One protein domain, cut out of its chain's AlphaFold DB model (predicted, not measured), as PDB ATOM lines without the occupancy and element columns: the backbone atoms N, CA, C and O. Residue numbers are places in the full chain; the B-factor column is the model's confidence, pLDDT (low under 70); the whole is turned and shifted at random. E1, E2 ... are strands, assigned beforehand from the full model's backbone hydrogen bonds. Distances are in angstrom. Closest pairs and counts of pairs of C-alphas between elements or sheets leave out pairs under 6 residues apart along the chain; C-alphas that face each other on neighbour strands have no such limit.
ATOM      1  N   ASP A 241      25.528  38.956  83.454       88.12
ATOM      2  CA  ASP A 241      24.646  39.663  84.385       88.12
ATOM      3  C   ASP A 241      24.855  41.168  84.220       88.12
ATOM      4  O   ASP A 241      25.863  41.713  84.668       88.12
ATOM      5  N   LEU A 242      23.891  41.853  83.605       87.44
ATOM      6  CA  LEU A 242      23.972  43.294  83.377       87.44
ATOM      7  C   LEU A 242      24.013  44.091  84.686       87.44
ATOM      8  O   LEU A 242      24.386  45.259  84.673       87.44
ATOM      9  N   GLY A 243      23.629  43.488  85.814       88.12
ATOM     10  CA  GLY A 243      23.676  44.096  87.136       88.12
ATOM     11  C   GLY A 243      25.062  44.113  87.783       88.12
ATOM     12  O   GLY A 243      25.278  44.912  88.697       88.12
ATOM     13  N   SER A 244      25.981  43.247  87.344       88.88
ATOM     14  CA  SER A 244      27.254  43.000  88.040       88.88
ATOM     15  C   SER A 244      28.472  42.785  87.129       88.88
ATOM     16  O   SER A 244      29.604  42.981  87.576       88.88
ATOM     17  N   ASP A 245      28.285  42.457  85.848       90.12
ATOM     18  CA  ASP A 245      29.379  42.306  84.890       90.12
ATOM     19  C   ASP A 245      29.923  43.674  84.463       90.12
ATOM     20  O   ASP A 245      29.266  44.470  83.792       90.12
ATOM     21  N   SER A 246      31.180  43.931  84.816       91.56
ATOM     22  CA  SER A 246      31.868  45.182  84.491       91.56
ATOM     23  C   SER A 246      32.215  45.333  83.009       91.56
ATOM     24  O   SER A 246      32.615  46.419  82.615       91.56
ATOM     25  N   ASN A 247      32.069  44.306  82.169       91.50
ATOM     26  CA  ASN A 247      32.199  44.428  80.711       91.50
ATOM     27  C   ASN A 247      30.849  44.645  80.002       91.50
ATOM     28  O   ASN A 247      30.838  45.028  78.837       91.50
ATOM     29  N   ASN A 248      29.727  44.421  80.694       90.44
ATOM     30  CA  ASN A 248      28.373  44.464  80.135       90.44
ATOM     31  C   ASN A 248      27.405  45.198  81.081       90.44
ATOM     32  O   ASN A 248      26.282  44.760  81.303       90.44
ATOM     33  N   CYS A 249      27.834  46.294  81.705       89.12
ATOM     34  CA  CYS A 249      27.075  46.894  82.796       89.12
ATOM     35  C   CYS A 249      25.847  47.660  82.287       89.12
ATOM     36  O   CYS A 249      25.977  48.625  81.536       89.12
ATOM     37  N   GLY A 250      24.640  47.244  82.664       86.31
ATOM     38  CA  GLY A 250      23.371  47.860  82.249       86.31
ATOM     39  C   GLY A 250      22.962  47.609  80.790       86.31
ATOM     40  O   GLY A 250      21.774  47.657  80.479       86.31
ATOM     41  N   LYS A 251      23.910  47.304  79.896       87.50
ATOM     42  CA  LYS A 251      23.689  46.871  78.506       87.50
ATOM     43  C   LYS A 251      24.911  46.109  77.977       87.50
ATOM     44  O   LYS A 251      26.014  46.269  78.500       87.50
ATOM     45  N   CYS A 252      24.722  45.334  76.910       88.75
ATOM     46  CA  CYS A 252      25.815  44.627  76.239       88.75
ATOM     47  C   CYS A 252      26.933  45.579  75.800       88.75
ATOM     48  O   CYS A 252      26.658  46.700  75.360       88.75
ATOM     49  N   ASP A 253      28.178  45.122  75.940       89.19
ATOM     50  CA  ASP A 253      29.405  45.842  75.577       89.19
ATOM     51  C   ASP A 253      29.604  47.198  76.288       89.19
ATOM     52  O   ASP A 253      30.465  47.995  75.909       89.19
ATOM     53  N   ASN A 254      28.848  47.477  77.359       88.62
ATOM     54  CA  ASN A 254      29.078  48.647  78.203       88.62
ATOM     55  C   ASN A 254      30.107  48.340  79.287       88.62
ATOM     56  O   ASN A 254      29.776  48.066  80.445       88.62
ATOM     57  N   LYS A 255      31.376  48.390  78.888       92.31
ATOM     58  CA  LYS A 255      32.487  48.210  79.808       92.31
ATOM     59  C   LYS A 255      32.602  49.397  80.761       92.31
ATOM     60  O   LYS A 255      32.750  50.541  80.336       92.31
ATOM     61  N   CYS A 256      32.598  49.103  82.053       88.44
ATOM     62  CA  CYS A 256      32.875  50.073  83.088       88.44
ATOM     63  C   CYS A 256      34.308  50.601  82.967       88.44
ATOM     64  O   CYS A 256      35.246  49.821  82.754       88.44
ATOM     65  N   PRO A 257      34.500  51.925  83.079       85.56
ATOM     66  CA  PRO A 257      35.817  52.520  82.952       85.56
ATOM     67  C   PRO A 257      36.755  52.117  84.090       85.56
ATOM     68  O   PRO A 257      36.332  51.643  85.147       85.56
ATOM     69  N   ALA A 258      38.056  52.311  83.870       82.94
ATOM     70  CA  ALA A 258      39.077  51.965  84.851       82.94
ATOM     71  C   ALA A 258      38.798  52.642  86.208       82.94
ATOM     72  O   ALA A 258      38.500  53.834  86.266       82.94
ATOM     73  N   GLY A 259      38.880  51.869  87.296       80.75
ATOM     74  CA  GLY A 259      38.561  52.346  88.650       80.75
ATOM     75  C   GLY A 259      37.071  52.314  89.017       80.75
ATOM     76  O   GLY A 259      36.689  52.873  90.047       80.75
ATOM     77  N   SER A 260      36.223  51.659  88.217       87.31
ATOM     78  CA  SER A 260      34.806  51.430  88.531       87.31
ATOM     79  C   SER A 260      34.408  49.954  88.469       87.31
ATOM     80  O   SER A 260      35.085  49.137  87.845       87.31
ATOM     81  N   THR A 261      33.308  49.618  89.142       90.94
ATOM     82  CA  THR A 261      32.662  48.299  89.135       90.94
ATOM     83  C   THR A 261      31.210  48.433  88.700       90.94
ATOM     84  O   THR A 261      30.581  49.463  88.943       90.94
ATOM     85  N   CYS A 262      30.644  47.382  88.112       89.62
ATOM     86  CA  CYS A 262      29.207  47.341  87.872       89.62
ATOM     87  C   CYS A 262      28.444  47.007  89.159       89.62
ATOM     88  O   CYS A 262      28.765  46.032  89.844       89.62
ATOM     89  N   LYS A 263      27.430  47.808  89.491       90.12
ATOM     90  CA  LYS A 263      26.488  47.520  90.575       90.12
ATOM     91  C   LYS A 263      25.094  47.987  90.180       90.12
ATOM     92  O   LYS A 263      24.885  49.159  89.880       90.12
ATOM     93  N   SER A 264      24.140  47.059  90.191       85.50
ATOM     94  CA  SER A 264      22.744  47.295  89.798       85.50
ATOM     95  C   SER A 264      22.592  47.914  88.400       85.50
ATOM     96  O   SER A 264      21.683  48.706  88.170       85.50
ATOM     97  N   GLY A 265      23.485  47.577  87.464       86.94
ATOM     98  CA  GLY A 265      23.423  48.054  86.078       86.94
ATOM     99  C   GLY A 265      24.039  49.427  85.830       86.94
ATOM    100  O   GLY A 265      23.959  49.933  84.715       86.94
ATOM    101  N   ALA A 266      24.682  50.017  86.839       87.31
ATOM    102  CA  ALA A 266      25.436  51.254  86.707       87.31
ATOM    103  C   ALA A 266      26.912  51.032  87.051       87.31
ATOM    104  O   ALA A 266      27.244  50.306  87.992       87.31
ATOM    105  N   CYS A 267      27.802  51.682  86.304       87.88
ATOM    106  CA  CYS A 267      29.213  51.736  86.661       87.88
ATOM    107  C   CYS A 267      29.395  52.714  87.821       87.88
ATOM    108  O   CYS A 267      29.074  53.897  87.703       87.88
ATOM    109  N   ILE A 268      29.900  52.214  88.944       85.75
ATOM    110  CA  ILE A 268      30.137  52.987  90.162       85.75
ATOM    111  C   ILE A 268      31.632  52.967  90.451       85.75
ATOM    112  O   ILE A 268      32.254  51.903  90.452       85.75
ATOM    113  N   CYS A 269      32.221  54.134  90.696       83.81
ATOM    114  CA  CYS A 269      33.624  54.224  91.074       83.81
ATOM    115  C   CYS A 269      33.875  53.470  92.388       83.81
ATOM    116  O   CYS A 269      33.074  53.534  93.320       83.81
ATOM    117  N   THR A 270      34.984  52.733  92.469       82.06
ATOM    118  CA  THR A 270      35.276  51.868  93.627       82.06
ATOM    119  C   THR A 270      35.567  52.655  94.908       82.06
ATOM    120  O   THR A 270      35.487  52.096  95.997       82.06
ATOM    121  N   ASN A 271      35.873  53.950  94.781       73.69
ATOM    122  CA  ASN A 271      36.085  54.877  95.888       73.69
ATOM    123  C   ASN A 271      34.962  55.919  95.928       73.69
ATOM    124  O   ASN A 271      34.652  56.538  94.912       73.69
ATOM    125  N   SER A 272      34.419  56.179  97.119       65.31
ATOM    126  CA  SER A 272      33.322  57.134  97.350       65.31
ATOM    127  C   SER A 272      33.663  58.597  97.045       65.31
ATOM    128  O   SER A 272      32.760  59.422  96.975       65.31
ATOM    129  N   ASN A 273      34.950  58.920  96.884       63.47
ATOM    130  CA  ASN A 273      35.428  60.272  96.573       63.47
ATOM    131  C   ASN A 273      35.575  60.525  95.060       63.47
ATOM    132  O   ASN A 273      35.919  61.632  94.653       63.47
ATOM    133  N   LEU A 274      35.331  59.507  94.228       65.12
ATOM    134  CA  LEU A 274      35.407  59.590  92.772       65.12
ATOM    135  C   LEU A 274      33.986  59.583  92.197       65.12
ATOM    136  O   LEU A 274      33.141  58.805  92.647       65.12
ATOM    137  N   ALA A 275      33.725  60.404  91.182       66.44
ATOM    138  CA  ALA A 275      32.464  60.368  90.439       66.44
ATOM    139  C   ALA A 275      32.697  59.940  88.993       66.44
ATOM    140  O   ALA A 275      33.745  60.214  88.417       66.44
ATOM    141  N   LEU A 276      31.705  59.267  88.407       69.69
ATOM    142  CA  LEU A 276      31.750  58.870  87.006       69.69
ATOM    143  C   LEU A 276      31.581  60.117  86.124       69.69
ATOM    144  O   LEU A 276      30.484  60.667  86.037       69.69
ATOM    145  N   CYS A 277      32.652  60.543  85.458       66.19
ATOM    146  CA  CYS A 277      32.664  61.693  84.555       66.19
ATOM    147  C   CYS A 277      33.403  61.334  83.267       66.19
ATOM    148  O   CYS A 277      34.510  60.806  83.329       66.19
ATOM    149  N   ASN A 278      32.817  61.631  82.099       67.69
ATOM    150  CA  ASN A 278      33.462  61.463  80.787       67.69
ATOM    151  C   ASN A 278      34.118  60.079  80.568       67.69
ATOM    152  O   ASN A 278      35.162  59.968  79.932       67.69
ATOM    153  N   GLY A 279      33.516  59.010  81.104       68.69
ATOM    154  CA  GLY A 279      34.066  57.655  80.991       68.69
ATOM    155  C   GLY A 279      35.310  57.404  81.851       68.69
ATOM    156  O   GLY A 279      36.107  56.533  81.516       68.69
ATOM    157  N   ALA A 280      35.489  58.137  82.951       74.88
ATOM    158  CA  ALA A 280      36.541  57.931  83.943       74.88
ATOM    159  C   ALA A 280      36.016  58.172  85.370       74.88
ATOM    160  O   ALA A 280      34.911  58.681  85.564       74.88
ATOM    161  N   CYS A 281      36.826  57.806  86.366       77.38
ATOM    162  CA  CYS A 281      36.576  58.063  87.786       77.38
ATOM    163  C   CYS A 281      37.616  59.045  88.359       77.38
ATOM    164  O   CYS A 281      38.499  58.611  89.103       77.38
ATOM    165  N   PRO A 282      37.580  60.340  87.988       70.44
ATOM    166  CA  PRO A 282      38.477  61.344  88.553       70.44
ATOM    167  C   PRO A 282      38.110  61.711  90.001       70.44
ATOM    168  O   PRO A 282      36.959  61.579  90.427       70.44
ATOM    169  N   ASP A 283      39.104  62.187  90.756       68.25
ATOM    170  CA  ASP A 283      38.911  62.744  92.098       68.25
ATOM    171  C   ASP A 283      38.327  64.154  91.993       68.25
ATOM    172  O   ASP A 283      38.949  65.076  91.455       68.25
ATOM    173  N   LEU A 284      37.113  64.319  92.521       58.53
ATOM    174  CA  LEU A 284      36.364  65.574  92.484       58.53
ATOM    175  C   LEU A 284      37.056  66.718  93.242       58.53
ATOM    176  O   LEU A 284      36.752  67.884  92.985       58.53
TER     177      LEU A 284
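Overview. This is residues 241 to 284 of the 469 residues of an uncharacterized protein of Pseudogymnoascus sp. VKM F-103 (UniProt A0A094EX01). What is the picture? There is little regular structure: a small hairpin of two short strands, E1 then E2, lies in the middle, and looping stretches, residues 241 to 259 and 270 to 284, extend toward opposite ends of the long axis. What is it made of? The 44 printed residues have 8 in named elements, class all strand, with an antiparallel sheet E1 - E2 and no named helix. How large is it? It is compact, with a radius of gyration of the C-alphas of 9.6 A, and spans 29 by 16 by 11 A.

Along the chain. Where is E1? Residues 260 to 263 run 9.4 A from C-alpha 260 at (34.806, 51.430, 88.531). Where is E2? Residues 266 to 269 run 9.7 A to C-alpha 269 at (33.624, 54.224, 91.074).

Arrangement. How do E1 and E2 stand? They form an antiparallel hairpin, their directions 141 degrees apart. Which atoms show it? N 261 and O 268, 2.8 A apart, are within hydrogen-bond range, and C-alphas 260 and 269 face each other at 4.0 A.

Size, cuts and confidence. Is there a cut? The printed part has no cut, and the link E1 to E2 is tight. How far does it reach? The C-alphas farthest apart, of Asp 241 and Leu 284, are 29.6 A apart. Where is confidence low? Residues 272 to 279 and 283 to 284 have pLDDT under 70.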